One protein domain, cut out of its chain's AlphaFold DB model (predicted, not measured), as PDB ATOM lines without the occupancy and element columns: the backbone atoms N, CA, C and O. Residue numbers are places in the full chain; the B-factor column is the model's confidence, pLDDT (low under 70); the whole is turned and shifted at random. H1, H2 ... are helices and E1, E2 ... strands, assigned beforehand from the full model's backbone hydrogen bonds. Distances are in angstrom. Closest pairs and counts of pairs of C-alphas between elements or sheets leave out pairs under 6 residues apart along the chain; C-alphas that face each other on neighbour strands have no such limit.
ATOM      1  N   GLU A   3      90.424  19.443   8.414       85.06
ATOM      2  CA  GLU A   3      91.085  20.166   7.327       85.06
ATOM      3  C   GLU A   3      91.163  21.653   7.697       85.06
ATOM      4  O   GLU A   3      90.155  22.276   8.045       85.06
ATOM      5  N   LEU A   4      92.376  22.209   7.631       84.88
ATOM      6  CA  LEU A   4      92.658  23.571   8.072       84.88
ATOM      7  C   LEU A   4      91.881  24.603   7.255       84.88
ATOM      8  O   LEU A   4      92.017  24.701   6.033       84.88
ATOM      9  N   GLY A   5      91.129  25.425   7.969       81.38
ATOM     10  CA  GLY A   5      90.574  26.658   7.459       81.38
ATOM     11  C   GLY A   5      91.652  27.728   7.262       81.38
ATOM     12  O   GLY A   5      92.840  27.524   7.525       81.38
ATOM     13  N   PRO A   6      91.253  28.925   6.808       76.88
ATOM     14  CA  PRO A   6      92.184  30.028   6.580       76.88
ATOM     15  C   PRO A   6      92.754  30.626   7.878       76.88
ATOM     16  O   PRO A   6      93.681  31.435   7.817       76.88
ATOM     17  N   LEU A   7      92.182  30.286   9.037       72.94
ATOM     18  CA  LEU A   7      92.558  30.860  10.321       72.94
ATOM     19  C   LEU A   7      93.748  30.112  10.937       72.94
ATOM     20  O   LEU A   7      93.673  28.923  11.230       72.94
ATOM     21  N   ALA A   8      94.832  30.861  11.157       78.06
ATOM     22  CA  ALA A   8      96.040  30.445  11.870       78.06
ATOM     23  C   ALA A   8      96.660  29.108  11.396       78.06
ATOM     24  O   ALA A   8      96.863  28.204  12.214       78.06
ATOM     25  N   PRO A   9      96.998  28.947  10.099       80.56
ATOM     26  CA  PRO A   9      97.648  27.730   9.597       80.56
ATOM     27  C   PRO A   9      98.978  27.425  10.306       80.56
ATOM     28  O   PRO A   9      99.416  26.278  10.364       80.56
ATOM     29  N   GLU A  10      99.614  28.440  10.891       78.00
ATOM     30  CA  GLU A  10     100.820  28.320  11.699       78.00
ATOM     31  C   GLU A  10     100.632  27.550  13.012       78.00
ATOM     32  O   GLU A  10     101.626  27.285  13.671       78.00
ATOM     33  N   ARG A  11      99.421  27.140  13.413       81.88
ATOM     34  CA  ARG A  11      99.230  26.265  14.591       81.88
ATOM     35  C   ARG A  11      99.709  24.823  14.374       81.88
ATOM     36  O   ARG A  11      99.614  23.998  15.276       81.88
ATOM     37  N   VAL A  12     100.220  24.506  13.185       81.00
ATOM     38  CA  VAL A  12     100.641  23.166  12.756       81.00
ATOM     39  C   VAL A  12     102.098  23.219  12.275       81.00
ATOM     40  O   VAL A  12     102.393  23.073  11.092       81.00
ATOM     41  N   LEU A  13     103.030  23.525  13.186       71.75
ATOM     42  CA  LEU A  13     104.445  23.774  12.846       71.75
ATOM     43  C   LEU A  13     105.297  22.504  12.743       71.75
ATOM     44  O   LEU A  13     106.322  22.519  12.059       71.75
ATOM     45  N   PHE A  14     104.932  21.429  13.446       74.19
ATOM     46  CA  PHE A  14     105.675  20.172  13.447       74.19
ATOM     47  C   PHE A  14     105.174  19.301  12.291       74.19
ATOM     48  O   PHE A  14     103.960  19.084  12.178       74.19
ATOM     49  N   PRO A  15     106.077  18.822  11.418       76.94
ATOM     50  CA  PRO A  15     105.710  17.886  10.372       76.94
ATOM     51  C   PRO A  15     105.336  16.556  11.028       76.94
ATOM     52  O   PRO A  15     106.199  15.852  11.534       76.94
ATOM     53  N   SER A  16     104.044  16.251  11.020       81.06
ATOM     54  CA  SER A  16     103.464  15.027  11.564       81.06
ATOM     55  C   SER A  16     102.387  14.541  10.606       81.06
ATOM     56  O   SER A  16     101.612  15.351  10.074       81.06
ATOM     57  N   GLU A  17     102.372  13.231  10.375       79.69
ATOM     58  CA  GLU A  17     101.369  12.547   9.554       79.69
ATOM     59  C   GLU A  17     100.056  12.324  10.320       79.69
ATOM     60  O   GLU A  17      99.023  12.057   9.705       79.69
ATOM     61  N   ALA A  18     100.069  12.496  11.647       84.75
ATOM     62  CA  ALA A  18      98.896  12.330  12.488       84.75
ATOM     63  C   ALA A  18      97.825  13.369  12.153       84.75
ATOM     64  O   ALA A  18      98.107  14.559  11.976       84.75
ATOM     65  N   GLN A  19      96.568  12.934  12.094       87.25
ATOM     66  CA  GLN A  19      95.463  13.828  11.771       87.25
ATOM     67  C   GLN A  19      95.270  14.878  12.864       87.25
ATOM     68  O   GLN A  19      95.331  14.573  14.052       87.25
ATOM     69  N   ILE A  20      94.975  16.108  12.455       89.19
ATOM     70  CA  ILE A  20      94.575  17.167  13.380       89.19
ATOM     71  C   ILE A  20      93.192  16.814  13.939       89.19
ATOM     72  O   ILE A  20      92.275  16.477  13.180       89.19
ATOM     73  N   SER A  21      93.062  16.887  15.260       88.12
ATOM     74  CA  SER A  21      91.835  16.587  16.009       88.12
ATOM     75  C   SER A  21      91.180  17.842  16.584       88.12
ATOM     76  O   SER A  21      89.963  17.890  16.734       88.12
ATOM     77  N   GLU A  22      91.972  18.880  16.847       89.50
ATOM     78  CA  GLU A  22      91.507  20.153  17.396       89.50
ATOM     79  C   GLU A  22      91.155  21.143  16.279       89.50
ATOM     80  O   GLU A  22      91.932  21.367  15.344       89.50
ATOM     81  N   PHE A  23      89.993  21.777  16.373       89.12
ATOM     82  CA  PHE A  23      89.466  22.656  15.325       89.12
ATOM     83  C   PHE A  23      89.302  24.099  15.815       89.12
ATOM     84  O   PHE A  23      89.272  24.399  17.008       89.12
ATOM     85  N   LEU A  24      89.203  25.009  14.857       91.19
ATOM     86  CA  LEU A  24      88.935  26.433  14.987       91.19
ATOM     87  C   LEU A  24      87.816  26.819  14.020       91.19
ATOM     88  O   LEU A  24      87.536  26.073  13.075       91.19
ATOM     89  N   PRO A  25      87.173  27.984  14.218       90.75
ATOM     90  CA  PRO A  25      86.227  28.512  13.245       90.75
ATOM     91  C   PRO A  25      86.775  28.473  11.820       90.75
ATOM     92  O   PRO A  25      87.949  28.748  11.573       90.75
ATOM     93  N   GLY A  26      85.916  28.124  10.868       90.44
ATOM     94  CA  GLY A  26      86.283  28.038   9.458       90.44
ATOM     95  C   GLY A  26      87.065  26.784   9.053       90.44
ATOM     96  O   GLY A  26      87.192  26.549   7.852       90.44
ATOM     97  N   ASP A  27      87.545  25.963   9.991       93.38
ATOM     98  CA  ASP A  27      88.036  24.624   9.658       93.38
ATOM     99  C   ASP A  27      86.908  23.752   9.112       93.38
ATOM    100  O   ASP A  27      85.742  23.905   9.483       93.38
ATOM    101  N   ARG A  28      87.261  22.782   8.269       93.69
ATOM    102  CA  ARG A  28      86.332  21.739   7.843       93.69
ATOM    103  C   ARG A  28      86.585  20.480   8.659       93.69
ATOM    104  O   ARG A  28      87.675  19.918   8.636       93.69
ATOM    105  N   VAL A  29      85.566  20.028   9.373       91.75
ATOM    106  CA  VAL A  29      85.641  18.879  10.275       91.75
ATOM    107  C   VAL A  29      84.877  17.715   9.663       91.75
ATOM    108  O   VAL A  29      83.742  17.880   9.214       91.75
ATOM    109  N   ARG A  30      85.498  16.536   9.671       92.44
ATOM    110  CA  ARG A  30      84.875  15.248   9.368       92.44
ATOM    111  C   ARG A  30      84.839  14.401  10.632       92.44
ATOM    112  O   ARG A  30      85.895  14.110  11.201       92.44
ATOM    113  N   LEU A  31      83.638  14.001  11.035       91.62
ATOM    114  CA  LEU A  31      83.400  13.073  12.140       91.62
ATOM    115  C   LEU A  31      82.833  11.769  11.593       91.62
ATOM    116  O   LEU A  31      82.019  11.784  10.668       91.62
ATOM    117  N   GLU A  32      83.252  10.655  12.178       92.06
ATOM    118  CA  GLU A  32      82.866   9.310  11.763       92.06
ATOM    119  C   GLU A  32      82.625   8.439  12.994       92.06
ATOM    120  O   GLU A  32      83.302   8.569  14.010       92.06
ATOM    121  N   VAL A  33      81.642   7.549  12.900       91.50
ATOM    122  CA  VAL A  33      81.391   6.477  13.856       91.50
ATOM    123  C   VAL A  33      81.751   5.167  13.184       91.50
ATOM    124  O   VAL A  33      81.218   4.842  12.123       91.50
ATOM    125  N   VAL A  34      82.575   4.373  13.855       90.38
ATOM    126  CA  VAL A  34      82.842   2.995  13.453       90.38
ATOM    127  C   VAL A  34      81.929   2.065  14.244       90.38
ATOM    128  O   VAL A  34      82.014   1.983  15.469       90.38
ATOM    129  N   VAL A  35      81.040   1.358  13.545       90.75
ATOM    130  CA  VAL A  35      80.225   0.290  14.140       90.75
ATOM    131  C   VAL A  35      80.902  -1.036  13.844       90.75
ATOM    132  O   VAL A  35      81.136  -1.358  12.684       90.75
ATOM    133  N   VAL A  36      81.212  -1.800  14.885       89.81
ATOM    134  CA  VAL A  36      81.920  -3.077  14.768       89.81
ATOM    135  C   VAL A  36      80.930  -4.229  14.927       89.81
ATOM    136  O   VAL A  36      80.108  -4.235  15.845       89.81
ATOM    137  N   ASP A  37      80.995  -5.201  14.022       88.56
ATOM    138  CA  ASP A  37      80.152  -6.391  14.044       88.56
ATOM    139  C   ASP A  37      80.632  -7.433  15.085       88.56
ATOM    140  O   ASP A  37      81.709  -7.294  15.675       88.56
ATOM    141  N   PRO A  38      79.876  -8.523  15.327       86.69
ATOM    142  CA  PRO A  38      80.292  -9.563  16.273       86.69
ATOM    143  C   PRO A  38      81.603 -10.291  15.918       86.69
ATOM    144  O   PRO A  38      82.142 -11.006  16.763       86.69
ATOM    145  N   SER A  39      82.103 -10.151  14.685       85.62
ATOM    146  CA  SER A  39      83.380 -10.708  14.221       85.62
ATOM    147  C   SER A  39      84.563  -9.744  14.390       85.62
ATOM    148  O   SER A  39      85.708 -10.106  14.096       85.62
ATOM    149  N   GLY A  40      84.309  -8.533  14.893       83.62
ATOM    150  CA  GLY A  40      85.329  -7.514  15.116       83.62
ATOM    151  C   GLY A  40      85.653  -6.693  13.871       83.62
ATOM    152  O   GLY A  40      86.676  -6.012  13.858       83.62
ATOM    153  N   LEU A  41      84.821  -6.766  12.829       89.31
ATOM    154  CA  LEU A  41      85.009  -6.011  11.594       89.31
ATOM    155  C   LEU A  41      84.135  -4.753  11.580       89.31
ATOM    156  O   LEU A  41      82.995  -4.798  12.050       89.31
ATOM    157  N   PRO A  42      84.634  -3.631  11.036       90.69
ATOM    158  CA  PRO A  42      83.805  -2.456  10.828       90.69
ATOM    159  C   PRO A  42      82.712  -2.761   9.795       90.69
ATOM    160  O   PRO A  42      82.973  -3.358   8.749       90.69
ATOM    161  N   LEU A  43      81.483  -2.337  10.080       92.75
ATOM    162  CA  LEU A  43      80.410  -2.311   9.095       92.75
ATOM    163  C   LEU A  43      80.730  -1.272   8.015       92.75
ATOM    164  O   LEU A  43      81.258  -0.202   8.305       92.75
ATOM    165  N   GLU A  44      80.368  -1.573   6.770       92.69
ATOM    166  CA  GLU A  44      80.498  -0.621   5.665       92.69
ATOM    167  C   GLU A  44      79.556   0.578   5.859       92.69
ATOM    168  O   GLU A  44      78.396   0.395   6.231       92.69
ATOM    169  N   ASP A  45      79.991   1.784   5.478       91.69
ATOM    170  CA  ASP A  45      79.178   3.012   5.526       91.69
ATOM    171  C   ASP A  45      77.791   2.834   4.892       91.69
ATOM    172  O   ASP A  45      76.791   3.364   5.367       91.69
ATOM    173  N   ALA A  46      77.695   2.056   3.809       92.44
ATOM    174  CA  ALA A  46      76.433   1.806   3.116       92.44
ATOM    175  C   ALA A  46      75.394   1.046   3.963       92.44
ATOM    176  O   ALA A  46      74.207   1.094   3.637       92.44
ATOM    177  N   ALA A  47      75.825   0.355   5.019       95.06
ATOM    178  CA  ALA A  47      74.963  -0.331   5.976       95.06
ATOM    179  C   ALA A  47      74.513   0.572   7.137       95.06
ATOM    180  O   ALA A  47      73.702   0.132   7.957       95.06
ATOM    181  N   LEU A  48      75.029   1.803   7.206       97.31
ATOM    182  CA  LEU A  48      74.793   2.749   8.286       97.31
ATOM    183  C   LEU A  48      73.890   3.901   7.838       97.31
ATOM    184  O   LEU A  48      73.971   4.402   6.716       97.31
ATOM    185  N   ASP A  49      73.069   4.362   8.771       97.88
ATOM    186  CA  ASP A  49      72.318   5.613   8.694       97.88
ATOM    187  C   ASP A  49      72.634   6.423   9.953       97.88
ATOM    188  O   ASP A  49      72.749   5.848  11.038       97.88
ATOM    189  N   SER A  50      72.820   7.737   9.846       97.31
ATOM    190  CA  SER A  50      73.148   8.558  11.013       97.31
ATOM    191  C   SER A  50      72.518   9.944  11.009       97.31
ATOM    192  O   SER A  50      72.333  10.567   9.970       97.31
ATOM    193  N   VAL A  51      72.201  10.434  12.209       95.44
ATOM    194  CA  VAL A  51      71.755  11.805  12.490       95.44
ATOM    195  C   VAL A  51      72.762  12.451  13.427       95.44
ATOM    196  O   VAL A  51      73.139  11.853  14.435       95.44
ATOM    197  N   TRP A  52      73.151  13.684  13.118       94.62
ATOM    198  CA  TRP A  52      74.178  14.419  13.844       94.62
ATOM    199  C   TRP A  52      73.618  15.699  14.442       94.62
ATOM    200  O   TRP A  52      72.934  16.473  13.769       94.62
ATOM    201  N   LEU A  53      73.927  15.924  15.713       92.38
ATOM    202  CA  LEU A  53      73.418  17.028  16.513       92.38
ATOM    203  C   LEU A  53      74.589  17.816  17.095       92.38
ATOM    204  O   LEU A  53      75.496  17.237  17.689       92.38
ATOM    205  N   HIS A  54      74.542  19.135  16.965       91.69
ATOM    206  CA  HIS A  54      75.458  20.039  17.643       91.69
ATOM    207  C   HIS A  54      74.862  20.432  18.994       91.69
ATOM    208  O   HIS A  54      73.699  20.836  19.066       91.69
ATOM    209  N   CYS A  55      75.633  20.312  20.071       87.25
ATOM    210  CA  CYS A  55      75.130  20.503  21.433       87.25
ATOM    211  C   CYS A  55      75.596  21.791  22.114       87.25
ATOM    212  O   CYS A  55      75.129  22.096  23.218       87.25
ATOM    213  N   GLY A  56      76.448  22.559  21.441       84.50
ATOM    214  CA  GLY A  56      76.984  23.808  21.952       84.50
ATOM    215  C   GLY A  56      78.134  23.599  22.942       84.50
ATOM    216  O   GLY A  56      78.759  22.536  22.989       84.50
ATOM    217  N   ALA A  57      78.361  24.608  23.785       75.50
ATOM    218  CA  ALA A  57      79.368  24.588  24.839       75.50
ATOM    219  C   ALA A  57      78.953  23.710  26.024       75.50
ATOM    220  O   ALA A  57      78.327  24.159  26.999       75.50
ATOM    221  N   GLY A  58      79.348  22.445  25.973       65.38
ATOM    222  CA  GLY A  58      79.155  21.460  27.027       65.38
ATOM    223  C   GLY A  58      78.325  20.259  26.584       65.38
ATOM    224  O   GLY A  58      77.891  20.175  25.436       65.38
ATOM    225  N   PRO A  59      78.092  19.304  27.499       61.94
ATOM    226  CA  PRO A  59      77.444  18.060  27.136       61.94
ATOM    227  C   PRO A  59      76.037  18.331  26.607       61.94
ATOM    228  O   PRO A  59      75.297  19.155  27.147       61.94
ATOM    229  N   CYS A  60      75.607  17.520  25.642       63.28
ATOM    230  CA  CYS A  60      74.208  17.411  25.211       63.28
ATOM    231  C   CYS A  60      73.236  17.054  26.362       63.28
ATOM    232  O   CYS A  60      72.028  16.953  26.159       63.28
ATOM    233  N   GLN A  61      73.767  16.806  27.562       57.97
ATOM    234  CA  GLN A  61      73.089  16.338  28.757       57.97
ATOM    235  C   GLN A  61      72.696  17.515  29.658       57.97
ATOM    236  O   GLN A  61      73.532  18.322  30.066       57.97
ATOM    237  N   GLY A  62      71.415  17.579  30.032       41.28
ATOM    238  CA  GLY A  62      71.049  18.199  31.306       41.28
ATOM    239  C   GLY A  62      71.566  17.298  32.431       41.28
ATOM    240  O   GLY A  62      71.780  16.112  32.200       41.28
ATOM    241  N   GLY A  63      71.808  17.830  33.632       37.88
ATOM    242  CA  GLY A  63      72.349  17.038  34.748       37.88
ATOM    243  C   GLY A  63      71.718  15.636  34.896       37.88
ATOM    244  O   GLY A  63      70.520  15.460  34.676       37.88
ATOM    245  N   SER A  64      72.537  14.652  35.290       38.22
ATOM    246  CA  SER A  64      72.268  13.197  35.292       38.22
ATOM    247  C   SER A  64      71.953  12.592  33.913       38.22
ATOM    248  O   SER A  64      70.792  12.355  33.583       38.22
ATOM    249  N   GLU A  65      73.020  12.321  33.147       44.59
ATOM    250  CA  GLU A  65      73.197  11.283  32.098       44.59
ATOM    251  C   GLU A  65      72.182  11.182  30.946       44.59
ATOM    252  O   GLU A  65      72.356  10.390  30.020       44.59
ATOM    253  N   ASN A  66      71.141  12.000  30.933       48.38
ATOM    254  CA  ASN A  66      70.182  12.047  29.853       48.38
ATOM    255  C   ASN A  66      70.454  13.307  29.047       48.38
ATOM    256  O   ASN A  66      70.402  14.423  29.568       48.38
ATOM    257  N   ILE A  67      70.680  13.135  27.742       54.47
ATOM    258  CA  ILE A  67      70.394  14.220  26.805       54.47
ATOM    259  C   ILE A  67      69.011  14.734  27.158       54.47
ATOM    260  O   ILE A  67      68.127  13.944  27.517       54.47
ATOM    261  N   VAL A  68      68.793  16.044  27.072       58.88
ATOM    262  CA  VAL A  68      67.420  16.551  27.064       58.88
ATOM    263  C   VAL A  68      66.825  16.141  25.715       58.88
ATOM    264  O   VAL A  68      66.624  16.954  24.826       58.88
ATOM    265  N   PHE A  69      66.606  14.833  25.530       61.12
ATOM    266  CA  PHE A  69      66.190  14.186  24.292       61.12
ATOM    267  C   PHE A  69      64.874  14.815  23.813       61.12
ATOM    268  O   PHE A  69      64.572  14.821  22.633       61.12
ATOM    269  N   ALA A  70      64.082  15.396  24.715       63.00
ATOM    270  CA  ALA A  70      62.840  16.074  24.380       63.00
ATOM    271  C   ALA A  70      63.009  17.451  23.709       63.00
ATOM    272  O   ALA A  70      62.019  17.932  23.162       63.00
ATOM    273  N   ASP A  71      64.190  18.079  23.723       74.88
ATOM    274  CA  ASP A  71      64.349  19.463  23.264       74.88
ATOM    275  C   ASP A  71      64.130  19.583  21.738       74.88
ATOM    276  O   ASP A  71      64.878  18.974  20.967       74.88
ATOM    277  N   PRO A  72      63.100  20.323  21.276       80.00
ATOM    278  CA  PRO A  72      62.813  20.486  19.850       80.00
ATOM    279  C   PRO A  72      63.898  21.268  19.102       80.00
ATOM    280  O   PRO A  72      63.898  21.262  17.875       80.00
ATOM    281  N   VAL A  73      64.834  21.914  19.807       80.75
ATOM    282  CA  VAL A  73      65.959  22.615  19.178       80.75
ATOM    283  C   VAL A  73      66.792  21.691  18.275       80.75
ATOM    284  O   VAL A  73      67.325  22.123  17.261       80.75
ATOM    285  N   TYR A  74      66.844  20.393  18.589       84.44
ATOM    286  CA  TYR A  74      67.565  19.389  17.802       84.44
ATOM    287  C   TYR A  74      66.820  18.921  16.545       84.44
ATOM    288  O   TYR A  74      67.356  18.115  15.790       84.44
ATOM    289  N   ASP A  75      65.598  19.405  16.315       86.50
ATOM    290  CA  ASP A  75      64.864  19.178  15.069       86.50
ATOM    291  C   ASP A  75      65.125  20.304  14.043       86.50
ATOM    292  O   ASP A  75      64.780  20.153  12.872       86.50
ATOM    293  N   GLN A  76      65.756  21.411  14.460       91.19
ATOM    294  CA  GLN A  76      66.079  22.555  13.604       91.19
ATOM    295  C   GLN A  76      67.472  22.403  12.962       91.19
ATOM    296  O   GLN A  76      68.446  22.243  13.701       91.19
ATOM    297  N   PRO A  77      67.605  22.487  11.625       93.69
ATOM    298  CA  PRO A  77      68.903  22.494  10.949       93.69
ATOM    299  C   PRO A  77      69.786  23.680  11.363       93.69
ATOM    300  O   PRO A  77      69.305  24.804  11.506       93.69
ATOM    301  N   CYS A  78      71.086  23.439  11.552       93.62
ATOM    302  CA  CYS A  78      72.038  24.486  11.934       93.62
ATOM    303  C   CYS A  78      72.220  25.557  10.847       93.62
ATOM    304  O   CYS A  78      72.461  26.713  11.167       93.62
ATOM    305  N   ASP A  79      72.097  25.194   9.571       89.50
ATOM    306  CA  ASP A  79      72.250  26.103   8.428       89.50
ATOM    307  C   ASP A  79      71.041  27.031   8.209       89.50
ATOM    308  O   ASP A  79      71.139  28.001   7.459       89.50
ATOM    309  N   GLU A  80      69.923  26.776   8.892       92.12
ATOM    310  CA  GLU A  80      68.750  27.660   8.934       92.12
ATOM    311  C   GLU A  80      68.826  28.709  10.062       92.12
ATOM    312  O   GLU A  80      67.918  29.529  10.214       92.12
ATOM    313  N   LEU A  81      69.882  28.684  10.880       89.44
ATOM    314  CA  LEU A  81      70.134  29.673  11.925       89.44
ATOM    315  C   LEU A  81      71.038  30.786  11.381       89.44
ATOM    316  O   LEU A  81      72.182  30.530  11.014       89.44
ATOM    317  N   ASP A  82      70.543  32.027  11.389       82.25
ATOM    318  CA  ASP A  82      71.237  33.182  10.793       82.25
ATOM    319  C   ASP A  82      72.641  33.443  11.385       82.25
ATOM    320  O   ASP A  82      73.530  33.870  10.656       82.25
ATOM    321  N   ASP A  83      72.861  33.140  12.671       84.75
ATOM    322  CA  ASP A  83      74.114  33.411  13.396       84.75
ATOM    323  C   ASP A  83      74.511  32.235  14.312       84.75
ATOM    324  O   ASP A  83      74.762  32.410  15.509       84.75
ATOM    325  N   TRP A  84      74.506  31.001  13.796       92.19
ATOM    326  CA  TRP A  84      74.916  29.867  14.628       92.19
ATOM    327  C   TRP A  84      76.416  29.897  14.944       92.19
ATOM    328  O   TRP A  84      77.267  30.240  14.123       92.19
ATOM    329  N   THR A  85      76.725  29.522  16.177       92.69
ATOM    330  CA  THR A  85      78.069  29.517  16.762       92.69
ATOM    331  C   THR A  85      78.383  28.148  17.353       92.69
ATOM    332  O   THR A  85      77.508  27.282  17.452       92.69
ATOM    333  N   THR A  86      79.608  27.962  17.846       91.62
ATOM    334  CA  THR A  86      80.000  26.767  18.612       91.62
ATOM    335  C   THR A  86      79.190  26.578  19.903       91.62
ATOM    336  O   THR A  86      79.238  25.502  20.489       91.62
ATOM    337  N   ASP A  87      78.384  27.563  20.322       90.56
ATOM    338  CA  ASP A  87      77.455  27.454  21.458       90.56
ATOM    339  C   ASP A  87      76.034  27.033  21.055       90.56
ATOM    340  O   ASP A  87      75.217  26.698  21.918       90.56
ATOM    341  N   SER A  88      75.706  27.072  19.764       91.19
ATOM    342  CA  SER A  88      74.350  26.802  19.280       91.19
ATOM    343  C   SER A  88      73.941  25.349  19.509       91.19
ATOM    344  O   SER A  88      74.773  24.454  19.593       91.19
ATOM    345  N   ARG A  89      72.640  25.081  19.608       90.12
ATOM    346  CA  ARG A  89      72.100  23.715  19.607       90.12
ATOM    347  C   ARG A  89      71.238  23.560  18.378       90.12
ATOM    348  O   ARG A  89      70.394  24.417  18.149       90.12
ATOM    349  N   CYS A  90      71.479  22.525  17.590       91.69
ATOM    350  CA  CYS A  90      70.789  22.321  16.320       91.69
ATOM    351  C   CYS A  90      71.142  20.954  15.726       91.69
ATOM    352  O   CYS A  90      72.013  20.233  16.223       91.69
ATOM    353  N   ARG A  91      70.454  20.586  14.650       93.38
ATOM    354  CA  ARG A  91      70.746  19.425  13.813       93.38
ATOM    355  C   ARG A  91      71.812  19.796  12.787       93.38
ATOM    356  O   ARG A  91      71.573  20.642  11.933       93.38
ATOM    357  N   LEU A  92      72.969  19.140  12.846       94.19
ATOM    358  CA  LEU A  92      74.026  19.316  11.845       94.19
ATOM    359  C   LEU A  92      73.637  18.675  10.515       94.19
ATOM    360  O   LEU A  92      73.933  19.222   9.460       94.19
ATOM    361  N   GLY A  93      72.973  17.518  10.566       94.88
ATOM    362  CA  GLY A  93      72.507  16.848   9.360       94.88
ATOM    363  C   GLY A  93      72.312  15.348   9.517       94.88
ATOM    364  O   GLY A  93      72.155  14.822  10.623       94.88
ATOM    365  N   GLU A  94      72.303  14.677   8.372       95.31
ATOM    366  CA  GLU A  94      72.232  13.226   8.224       95.31
ATOM    367  C   GLU A  94      73.466  12.707   7.486       95.31
ATOM    368  O   GLU A  94      74.117  13.448   6.746       95.31
ATOM    369  N   GLY A  95      73.772  11.424   7.657       95.00
ATOM    370  CA  GLY A  95      74.917  10.793   7.022       95.00
ATOM    371  C   GLY A  95      74.840   9.272   7.008       95.00
ATOM    372  O   GLY A  95      73.817   8.665   7.311       95.00
ATOM    373  N   ARG A  96      75.957   8.653   6.627       95.62
ATOM    374  CA  ARG A  96      76.135   7.196   6.563       95.62
ATOM    375  C   ARG A  96      77.267   6.771   7.480       95.62
ATOM    376  O   ARG A  96      78.355   6.453   7.026       95.62
ATOM    377  N   GLY A  97      77.047   6.928   8.782       92.06
ATOM    378  CA  GLY A  97      78.100   6.742   9.786       92.06
ATOM    379  C   GLY A  97      79.066   7.924   9.924       92.06
ATOM    380  O   GLY A  97      79.782   7.977  10.910       92.06
ATOM    381  N   GLY A  98      79.023   8.928   9.043       95.06
ATOM    382  CA  GLY A  98      79.862  10.131   9.140       95.06
ATOM    383  C   GLY A  98      79.170  11.413   8.681       95.06
ATOM    384  O   GLY A  98      78.145  11.354   7.998       95.06
ATOM    385  N   ILE A  99      79.737  12.562   9.056       95.50
ATOM    386  CA  ILE A  99      79.310  13.903   8.630       95.50
ATOM    387  C   ILE A  99      80.516  14.812   8.397       95.50
ATOM    388  O   ILE A  99      81.559  14.666   9.034       95.50
ATOM    389  N   GLU A 100      80.345  15.788   7.508       95.31
ATOM    390  CA  GLU A 100      81.285  16.885   7.312       95.31
ATOM    391  C   GLU A 100      80.577  18.225   7.491       95.31
ATOM    392  O   GLU A 100      79.481  18.424   6.969       95.31
ATOM    393  N   PHE A 101      81.217  19.156   8.192       93.44
ATOM    394  CA  PHE A 101      80.719  20.518   8.363       93.44
ATOM    395  C   PHE A 101      81.880  21.500   8.528       93.44
ATOM    396  O   PHE A 101      83.016  21.110   8.795       93.44
ATOM    397  N   THR A 102      81.599  22.787   8.349       93.50
ATOM    398  CA  THR A 102      82.548  23.856   8.669       93.50
ATOM    399  C   THR A 102      82.295  24.330  10.089       93.50
ATOM    400  O   THR A 102      81.149  24.618  10.439       93.50
ATOM    401  N   THR A 103      83.346  24.418  10.901       92.19
ATOM    402  CA  THR A 103      83.250  24.917  12.273       92.19
ATOM    403  C   THR A 103      82.674  26.338  12.262       92.19
ATOM    404  O   THR A 103      83.227  27.205  11.571       92.19
ATOM    405  N   PRO A 104      81.588  26.602  13.008       92.50
ATOM    406  CA  PRO A 104      80.974  27.924  13.065       92.50
ATOM    407  C   PRO A 104      81.845  28.926  13.839       92.50
ATOM    408  O   PRO A 104      82.893  28.580  14.388       92.50
ATOM    409  N   ALA A 105      81.400  30.184  13.907       92.31
ATOM    410  CA  ALA A 105      82.047  31.203  14.734       92.31
ATOM    411  C   ALA A 105      82.065  30.798  16.222       92.31
ATOM    412  O   ALA A 105      81.177  30.078  16.689       92.31
ATOM    413  N   LEU A 106      83.061  31.272  16.978       90.94
ATOM    414  CA  LEU A 106      83.160  30.986  18.414       90.94
ATOM    415  C   LEU A 106      81.986  31.591  19.184       90.94
ATOM    416  O   LEU A 106      81.658  32.766  19.024       90.94
ATOM    417  N   GLY A 107      81.409  30.799  20.080       90.62
ATOM    418  CA  GLY A 107      80.551  31.284  21.153       90.62
ATOM    419  C   GLY A 107      81.320  31.537  22.459       90.62
ATOM    420  O   GLY A 107      82.416  31.012  22.677       90.62
ATOM    421  N   GLU A 108      80.749  32.356  23.344       88.12
ATOM    422  CA  GLU A 108      81.345  32.719  24.641       88.12
ATOM    423  C   GLU A 108      81.488  31.513  25.590       88.12
ATOM    424  O   GLU A 108      82.435  31.425  26.381       88.12
ATOM    425  N   GLY A 109      80.550  30.566  25.513       86.69
ATOM    426  CA  GLY A 109      80.564  29.335  26.289       86.69
ATOM    427  C   GLY A 109      81.748  28.450  25.912       86.69
ATOM    428  O   GLY A 109      82.500  28.035  26.796       86.69
ATOM    429  N   THR A 110      81.945  28.205  24.615       87.81
ATOM    430  CA  THR A 110      83.081  27.439  24.094       87.81
ATOM    431  C   THR A 110      84.390  28.144  24.404       87.81
ATOM    432  O   THR A 110      85.320  27.490  24.859       87.81
ATOM    433  N   LEU A 111      84.460  29.474  24.271       86.75
ATOM    434  CA  LEU A 111      85.649  30.245  24.653       86.75
ATOM    435  C   LEU A 111      86.055  29.995  26.113       86.75
ATOM    436  O   LEU A 111      87.239  29.917  26.427       86.75
ATOM    437  N   THR A 112      85.074  29.842  27.005       81.94
ATOM    438  CA  THR A 112      85.314  29.612  28.436       81.94
ATOM    439  C   THR A 112      85.748  28.179  28.747       81.94
ATOM    440  O   THR A 112      86.468  27.970  29.724       81.94
ATOM    441  N   LYS A 113      85.292  27.194  27.963       80.00
ATOM    442  CA  LYS A 113      85.504  25.760  28.230       80.00
ATOM    443  C   LYS A 113      86.581  25.107  27.364       80.00
ATOM    444  O   LYS A 113      87.129  24.090  27.763       80.00
ATOM    445  N   GLY A 114      86.877  25.678  26.197       83.81
ATOM    446  CA  GLY A 114      87.737  25.074  25.178       83.81
ATOM    447  C   GLY A 114      87.137  23.832  24.516       83.81
ATOM    448  O   GLY A 114      87.876  23.061  23.909       83.81
ATOM    449  N   ASP A 115      85.827  23.615  24.641       85.19
ATOM    450  CA  ASP A 115      85.152  22.424  24.134       85.19
ATOM    451  C   ASP A 115      83.813  22.735  23.452       85.19
ATOM    452  O   ASP A 115      83.171  23.776  23.653       85.19
ATOM    453  N   PHE A 116      83.397  21.791  22.616       84.81
ATOM    454  CA  PHE A 116      82.021  21.640  22.169       84.81
ATOM    455  C   PHE A 116      81.687  20.149  22.084       84.81
ATOM    456  O   PHE A 116      82.577  19.300  21.980       84.81
ATOM    457  N   ALA A 117      80.398  19.824  22.126       86.56
ATOM    458  CA  ALA A 117      79.951  18.447  21.978       86.56
ATOM    459  C   ALA A 117      79.139  18.261  20.696       86.56
ATOM    460  O   ALA A 117      78.226  19.038  20.390       86.56
ATOM    461  N   VAL A 118      79.428  17.168  19.995       89.94
ATOM    462  CA  VAL A 118      78.613  16.646  18.897       89.94
ATOM    463  C   VAL A 118      78.039  15.306  19.315       89.94
ATOM    464  O   VAL A 118      78.650  14.537  20.054       89.94
ATOM    465  N   TYR A 119      76.835  15.011  18.854       90.56
ATOM    466  CA  TYR A 119      76.170  13.760  19.151       90.56
ATOM    467  C   TYR A 119      75.700  13.076  17.884       90.56
ATOM    468  O   TYR A 119      75.051  13.702  17.047       90.56
ATOM    469  N   ALA A 120      75.999  11.788  17.769       92.75
ATOM    470  CA  ALA A 120      75.550  10.950  16.678       92.75
ATOM    471  C   ALA A 120      74.522   9.937  17.179       92.75
ATOM    472  O   ALA A 120      74.744   9.210  18.152       92.75
ATOM    473  N   VAL A 121      73.407   9.857  16.464       93.81
ATOM    474  CA  VAL A 121      72.511   8.704  16.493       93.81
ATOM    475  C   VAL A 121      72.833   7.886  15.259       93.81
ATOM    476  O   VAL A 121      72.761   8.409  14.152       93.81
ATOM    477  N   VAL A 122      73.191   6.624  15.441       96.44
ATOM    478  CA  VAL A 122      73.568   5.726  14.347       96.44
ATOM    479  C   VAL A 122      72.619   4.544  14.344       96.44
ATOM    480  O   VAL A 122      72.266   4.023  15.397       96.44
ATOM    481  N   ALA A 123      72.191   4.131  13.166       97.12
ATOM    482  CA  ALA A 123      71.394   2.941  12.952       97.12
ATOM    483  C   ALA A 123      72.088   2.037  11.938       97.12
ATOM    484  O   ALA A 123      72.808   2.516  11.060       97.12
ATOM    485  N   TRP A 124      71.866   0.735  12.056       96.81
ATOM    486  CA  TRP A 124      72.401  -0.259  11.128       96.81
ATOM    487  C   TRP A 124      71.346  -1.327  10.807       96.81
ATOM    488  O   TRP A 124      70.199  -1.240  11.247       96.81
ATOM    489  N   ASN A 125      71.688  -2.318   9.976       93.06
ATOM    490  CA  ASN A 125      70.788  -3.421   9.590       93.06
ATOM    491  C   ASN A 125      69.446  -2.974   8.963       93.06
ATOM    492  O   ASN A 125      68.425  -3.653   9.091       93.06
ATOM    493  N   GLY A 126      69.436  -1.843   8.248       92.19
ATOM    494  CA  GLY A 126      68.242  -1.309   7.577       92.19
ATOM    495  C   GLY A 126      67.303  -0.496   8.478       92.19
ATOM    496  O   GLY A 126      66.250  -0.056   8.015       92.19
ATOM    497  N   GLN A 127      67.677  -0.276   9.740       95.50
ATOM    498  CA  GLN A 127      67.017   0.669  10.636       95.50
ATOM    499  C   GLN A 127      67.367   2.116  10.239       95.50
ATOM    500  O   GLN A 127      68.466   2.380   9.755       95.50
ATOM    501  N   ARG A 128      66.443   3.065  10.454       96.50
ATOM    502  CA  ARG A 128      66.711   4.503  10.261       96.50
ATOM    503  C   ARG A 128      67.136   5.177  11.559       96.50
ATOM    504  O   ARG A 128      66.522   4.949  12.608       96.50
ATOM    505  N   ALA A 129      68.115   6.072  11.482       95.25
ATOM    506  CA  ALA A 129      68.609   6.826  12.630       95.25
ATOM    507  C   ALA A 129      67.550   7.782  13.204       95.25
ATOM    508  O   ALA A 129      67.453   7.932  14.421       95.25
ATOM    509  N   GLU A 130      66.677   8.351  12.367       93.69
ATOM    510  CA  GLU A 130      65.541   9.166  12.832       93.69
ATOM    511  C   GLU A 130      64.541   8.361  13.682       93.69
ATOM    512  O   GLU A 130      63.994   8.855  14.675       93.69
ATOM    513  N   ASP A 131      64.323   7.094  13.334       94.12
ATOM    514  CA  ASP A 131      63.447   6.198  14.088       94.12
ATOM    515  C   ASP A 131      64.098   5.793  15.421       94.12
ATOM    516  O   ASP A 131      63.423   5.736  16.454       94.12
ATOM    517  N   CYS A 132      65.418   5.575  15.429       92.69
ATOM    518  CA  CYS A 132      66.196   5.382  16.655       92.69
ATOM    519  C   CYS A 132      66.085   6.604  17.576       92.69
ATOM    520  O   CYS A 132      65.755   6.468  18.758       92.69
ATOM    521  N   TRP A 133      66.306   7.799  17.021       89.12
ATOM    522  CA  TRP A 133      66.213   9.072  17.727       89.12
ATOM    523  C   TRP A 133      64.826   9.256  18.342       89.12
ATOM    524  O   TRP A 133      64.695   9.362  19.562       89.12
ATOM    525  N   SER A 134      63.771   9.199  17.528       88.56
ATOM    526  CA  SER A 134      62.389   9.372  17.988       88.56
ATOM    527  C   SER A 134      61.978   8.326  19.032       88.56
ATOM    528  O   SER A 134      61.357   8.671  20.042       88.56
ATOM    529  N   THR A 135      62.387   7.066  18.860       88.00
ATOM    530  CA  THR A 135      62.134   5.997  19.836       88.00
ATOM    531  C   THR A 135      62.791   6.305  21.176       88.00
ATOM    532  O   THR A 135      62.125   6.210  22.214       88.00
ATOM    533  N   ARG A 136      64.061   6.725  21.177       85.56
ATOM    534  CA  ARG A 136      64.776   7.102  22.401       85.56
ATOM    535  C   ARG A 136      64.118   8.297  23.089       85.56
ATOM    536  O   ARG A 136      63.919   8.226  24.301       85.56
ATOM    537  N   ARG A 137      63.704   9.333  22.345       81.56
ATOM    538  CA  ARG A 137      62.992  10.509  22.893       81.56
ATOM    539  C   ARG A 137      61.692  10.130  23.598       81.56
ATOM    540  O   ARG A 137      61.425  10.603  24.697       81.56
ATOM    541  N   VAL A 138      60.878   9.292  22.957       83.88
ATOM    542  CA  VAL A 138      59.523   8.977  23.435       83.88
ATOM    543  C   VAL A 138      59.539   7.927  24.541       83.88
ATOM    544  O   VAL A 138      58.744   8.001  25.475       83.88
ATOM    545  N   ARG A 139      60.399   6.914  24.418       81.69
ATOM    546  CA  ARG A 139      60.349   5.713  25.264       81.69
ATOM    547  C   ARG A 139      61.510   5.597  26.239       81.69
ATOM    548  O   ARG A 139      61.449   4.747  27.120       81.69
ATOM    549  N   GLY A 140      62.567   6.392  26.079       80.88
ATOM    550  CA  GLY A 140      63.756   6.284  26.917       80.88
ATOM    551  C   GLY A 140      64.460   4.931  26.782       80.88
ATOM    552  O   GLY A 140      65.110   4.492  27.724       80.88
ATOM    553  N   VAL A 141      64.365   4.263  25.629       83.38
ATOM    554  CA  VAL A 141      65.051   2.984  25.355       83.38
ATOM    555  C   VAL A 141      65.859   3.066  24.065       83.38
ATOM    556  O   VAL A 141      65.503   3.820  23.163       83.38
ATOM    557  N   ILE A 142      66.945   2.296  23.999       87.31
ATOM    558  CA  ILE A 142      67.791   2.135  22.812       87.31
ATOM    559  C   ILE A 142      67.408   0.798  22.171       87.31
ATOM    560  O   ILE A 142      67.387  -0.224  22.858       87.31
ATOM    561  N   ALA A 143      67.025   0.812  20.894       89.19
ATOM    562  CA  ALA A 143      66.698  -0.417  20.172       89.19
ATOM    563  C   ALA A 143      67.985  -1.175  19.768       89.19
ATOM    564  O   ALA A 143      69.042  -0.553  19.712       89.19
ATOM    565  N   PRO A 144      67.917  -2.492  19.492       89.88
ATOM    566  CA  PRO A 144      69.107  -3.323  19.271       89.88
ATOM    567  C   PRO A 144      70.021  -2.869  18.129       89.88
ATOM    568  O   PRO A 144      71.229  -3.028  18.247       89.88
ATOM    569  N   ASP A 145      69.457  -2.290  17.067       94.69
ATOM    570  CA  ASP A 145      70.198  -1.813  15.890       94.69
ATOM    571  C   ASP A 145      70.391  -0.285  15.890       94.69
ATOM    572  O   ASP A 145      70.388   0.362  14.842       94.69
ATOM    573  N   CYS A 146      70.483   0.299  17.089       94.56
ATOM    574  CA  CYS A 146      70.668   1.727  17.305       94.56
ATOM    575  C   CYS A 146      71.837   1.990  18.260       94.56
ATOM    576  O   CYS A 146      71.928   1.410  19.343       94.56
ATOM    577  N   GLY A 147      72.679   2.947  17.894       91.81
ATOM    578  CA  GLY A 147      73.823   3.433  18.647       91.81
ATOM    579  C   GLY A 147      73.713   4.930  18.892       91.81
ATOM    580  O   GLY A 147      73.065   5.669  18.152       91.81
ATOM    581  N   PHE A 148      74.330   5.363  19.978       90.56
ATOM    582  CA  PHE A 148      74.186   6.696  20.537       90.56
ATOM    583  C   PHE A 148      75.557   7.119  21.052       90.56
ATOM    584  O   PHE A 148      76.002   6.618  22.084       90.56
ATOM    585  N   VAL A 149      76.243   7.985  20.310       87.69
ATOM    586  CA  VAL A 149      77.659   8.305  20.531       87.69
ATOM    587  C   VAL A 149      77.815   9.799  20.753       87.69
ATOM    588  O   VAL A 149      77.279  10.611  20.003       87.69
ATOM    589  N   ARG A 150      78.551  10.162  21.803       86.44
ATOM    590  CA  ARG A 150      78.972  11.536  22.062       86.44
ATOM    591  C   ARG A 150      80.411  11.692  21.593       86.44
ATOM    592  O   ARG A 150      81.250  10.878  21.952       86.44
ATOM    593  N   PHE A 151      80.651  12.764  20.860       85.56
ATOM    594  CA  PHE A 151      81.965  13.253  20.492       85.56
ATOM    595  C   PHE A 151      82.236  14.515  21.298       85.56
ATOM    596  O   PHE A 151      81.457  15.471  21.237       85.56
ATOM    597  N   ASP A 152      83.324  14.500  22.053       80.00
ATOM    598  CA  ASP A 152      83.853  15.685  22.712       80.00
ATOM    599  C   ASP A 152      84.994  16.210  21.857       80.00
ATOM    600  O   ASP A 152      85.983  15.516  21.652       80.00
ATOM    601  N   GLY A 153      84.824  17.404  21.295       79.69
ATOM    602  CA  GLY A 153      85.852  18.025  20.474       79.69
ATOM    603  C   GLY A 153      86.470  19.215  21.187       79.69
ATOM    604  O   GLY A 153      85.753  20.075  21.709       79.69
ATOM    605  N   SER A 154      87.797  19.300  21.173       87.88
ATOM    606  CA  SER A 154      88.509  20.482  21.655       87.88
ATOM    607  C   SER A 154      88.613  21.571  20.596       87.88
ATOM    608  O   SER A 154      88.908  21.312  19.428       87.88
ATOM    609  N   VAL A 155      88.403  22.810  21.038       88.06
ATOM    610  CA  VAL A 155      88.533  24.012  20.211       88.06
ATOM    611  C   VAL A 155      89.846  24.697  20.553       88.06
ATOM    612  O   VAL A 155      90.033  25.157  21.681       88.06
ATOM    613  N   GLY A 156      90.768  24.784  19.596       88.62
ATOM    614  CA  GLY A 156      92.099  25.292  19.902       88.62
ATOM    615  C   GLY A 156      93.153  25.215  18.788       88.62
ATOM    616  O   GLY A 156      92.827  24.951  17.629       88.62
ATOM    617  N   PRO A 157      94.431  25.492  19.110       88.25
ATOM    618  CA  PRO A 157      94.970  25.648  20.462       88.25
ATOM    619  C   PRO A 157      94.353  26.810  21.224       88.25
ATOM    620  O   PRO A 157      93.975  27.823  20.631       88.25
ATOM    621  N   TYR A 158      94.289  26.697  22.551       87.06
ATOM    622  CA  TYR A 158      93.604  27.691  23.380       87.06
ATOM    623  C   TYR A 158      94.119  29.120  23.141       87.06
ATOM    624  O   TYR A 158      93.341  30.066  23.075       87.06
ATOM    625  N   TRP A 159      95.427  29.294  22.933       86.94
ATOM    626  CA  TRP A 159      96.003  30.606  22.630       86.94
ATOM    627  C   TRP A 159      95.473  31.197  21.319       86.94
ATOM    628  O   TRP A 159      95.194  32.395  21.260       86.94
ATOM    629  N   THR A 160      95.299  30.375  20.283       89.44
ATOM    630  CA  THR A 160      94.777  30.808  18.985       89.44
ATOM    631  C   THR A 160      93.314  31.194  19.115       89.44
ATOM    632  O   THR A 160      92.900  32.226  18.589       89.44
ATOM    633  N   MET A 161      92.554  30.416  19.889       89.69
ATOM    634  CA  MET A 161      91.169  30.729  20.220       89.69
ATOM    635  C   MET A 161      91.050  32.095  20.916       89.69
ATOM    636  O   MET A 161      90.196  32.893  20.539       89.69
ATOM    637  N   LEU A 162      91.935  32.412  21.871       89.00
ATOM    638  CA  LEU A 162      91.953  33.714  22.550       89.00
ATOM    639  C   LEU A 162      92.306  34.875  21.617       89.00
ATOM    640  O   LEU A 162      91.663  35.921  21.677       89.00
ATOM    641  N   VAL A 163      93.317  34.705  20.757       89.00
ATOM    642  CA  VAL A 163      93.702  35.726  19.765       89.00
ATOM    643  C   VAL A 163      92.551  35.998  18.803       89.00
ATOM    644  O   VAL A 163      92.238  37.158  18.529       89.00
ATOM    645  N   HIS A 164      91.888  34.943  18.327       89.50
ATOM    646  CA  HIS A 164      90.722  35.085  17.469       89.50
ATOM    647  C   HIS A 164      89.561  35.771  18.206       89.50
ATOM    648  O   HIS A 164      89.019  36.748  17.695       89.50
ATOM    649  N   ALA A 165      89.247  35.358  19.436       90.19
ATOM    650  CA  ALA A 165      88.216  35.985  20.259       90.19
ATOM    651  C   ALA A 165      88.457  37.492  20.472       90.19
ATOM    652  O   ALA A 165      87.534  38.285  20.292       90.19
ATOM    653  N   GLU A 166      89.690  37.914  20.774       90.25
ATOM    654  CA  GLU A 166      90.021  39.343  20.887       90.25
ATOM    655  C   GLU A 166      89.835  40.094  19.563       90.25
ATOM    656  O   GLU A 166      89.369  41.235  19.565       90.25
ATOM    657  N   SER A 167      90.169  39.466  18.429       89.00
ATOM    658  CA  SER A 167      89.985  40.070  17.101       89.00
ATOM    659  C   SER A 167      88.510  40.273  16.728       89.00
ATOM    660  O   SER A 167      88.186  41.246  16.049       89.00
ATOM    661  N   GLU A 168      87.628  39.416  17.249       87.94
ATOM    662  CA  GLU A 168      86.167  39.498  17.111       87.94
ATOM    663  C   GLU A 168      85.516  40.383  18.197       87.94
ATOM    664  O   GLU A 168      84.301  40.570  18.224       87.94
ATOM    665  N   GLY A 169      86.310  40.962  19.106       88.31
ATOM    666  CA  GLY A 169      85.822  41.835  20.177       88.31
ATOM    667  C   GLY A 169      85.163  41.106  21.354       88.31
ATOM    668  O   GLY A 169      84.472  41.747  22.149       88.31
ATOM    669  N   LEU A 170      85.378  39.794  21.488       87.56
ATOM    670  CA  LEU A 170      84.911  39.001  22.625       87.56
ATOM    671  C   LEU A 170      85.803  39.219  23.856       87.56
ATOM    672  O   LEU A 170      87.003  39.479  23.756       87.56
ATOM    673  N   SER A 171      85.213  39.091  25.047       85.19
ATOM    674  CA  SER A 171      85.958  39.195  26.305       85.19
ATOM    675  C   SER A 171      86.740  37.912  26.576       85.19
ATOM    676  O   SER A 171      86.153  36.843  26.724       85.19
ATOM    677  N   THR A 172      88.056  38.025  26.736       84.50
ATOM    678  CA  THR A 172      88.938  36.916  27.121       84.50
ATOM    679  C   THR A 172      89.232  36.916  28.629       84.50
ATOM    680  O   THR A 172      89.187  37.969  29.274       84.50
ATOM    681  N   PRO A 173      89.537  35.750  29.234       76.75
ATOM    682  CA  PRO A 173      89.870  35.654  30.661       76.75
ATOM    683  C   PRO A 173      91.178  36.375  31.039       76.75
ATOM    684  O   PRO A 173      91.350  36.780  32.187       76.75
ATOM    685  N   PHE A 174      92.091  36.556  30.085       78.94
ATOM    686  CA  PHE A 174      93.308  37.357  30.206       78.94
ATOM    687  C   PHE A 174      93.693  37.890  28.826       78.94
ATOM    688  O   PHE A 174      93.396  37.267  27.808       78.94
ATOM    689  N   ALA A 175      94.375  39.035  28.802       81.56
ATOM    690  CA  ALA A 175      94.801  39.647  27.551       81.56
ATOM    691  C   ALA A 175      95.885  38.794  26.876       81.56
ATOM    692  O   ALA A 175      96.864  38.419  27.523       81.56
ATOM    693  N   THR A 176      95.780  38.555  25.569       85.38
ATOM    694  CA  THR A 176      96.767  37.762  24.804       85.38
ATOM    695  C   THR A 176      98.184  38.334  24.905       85.38
ATOM    696  O   THR A 176      99.169  37.600  24.956       85.38
ATOM    697  N   THR A 177      98.305  39.654  25.068       84.38
ATOM    698  CA  THR A 177      99.578  40.353  25.336       84.38
ATOM    699  C   THR A 177     100.303  39.909  26.615       84.38
ATOM    700  O   THR A 177     101.489  40.194  26.770       84.38
ATOM    701  N   GLN A 178      99.614  39.228  27.534       83.75
ATOM    702  CA  GLN A 178     100.178  38.688  28.775       83.75
ATOM    703  C   GLN A 178     100.650  37.234  28.630       83.75
ATOM    704  O   GLN A 178     101.304  36.725  29.540       83.75
ATOM    705  N   LEU A 179     100.344  36.570  27.508       83.56
ATOM    706  CA  LEU A 179     100.757  35.192  27.256       83.56
ATOM    707  C   LEU A 179     102.287  35.097  27.114       83.56
ATOM    708  O   LEU A 179     102.883  35.839  26.325       83.56
ATOM    709  N   PRO A 180     102.948  34.161  27.818       84.12
ATOM    710  CA  PRO A 180     104.360  33.877  27.600       84.12
ATOM    711  C   PRO A 180     104.632  33.426  26.161       84.12
ATOM    712  O   PRO A 180     103.849  32.683  25.578       84.12
TER     713      PRO A 180
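This is residues 3 to 180 of the 326 residues of an uncharacterized protein of Enhygromyxa salina (UniProt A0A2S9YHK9). Long loops with little regular structure surround a small sandwich: the antiparallel sheet E3 E2 E5 E6 partly faces the antiparallel pair E1 E4. H3 covers part of the larger sheet; H4 sits at one end. The printed part has 178 residues, 71 in four named helices and six named strands, mixed in class; it is compact, radius of gyration of the C-alphas 17.7 A, spans 54 by 37 by 29 A.

E1, residues 28 to 32, neighbours E4, residues 98 to 102, with N 29 and O 101 2.8 A apart. E2, residues 49 to 54, neighbours E5, residues 115 to 123, with N 53 and O 119 2.8 A apart. H3, residues 129 to 139, and H1, residues 72 to 75, are on the same face of their sheet. H2, residues 108 to 113, only just touches H4, residues 158 to 167, with 3 pairs of C-alphas within 8 A.

E1 begins at C-alpha 28 (86.332, 21.739, 7.843). E3 is residues 90 to 95; E6, residues 146 to 154, ends at C-alpha 154 (88.509, 20.482, 21.655).

The printed part has no cut; residues 58 to 70 have pLDDT under 70.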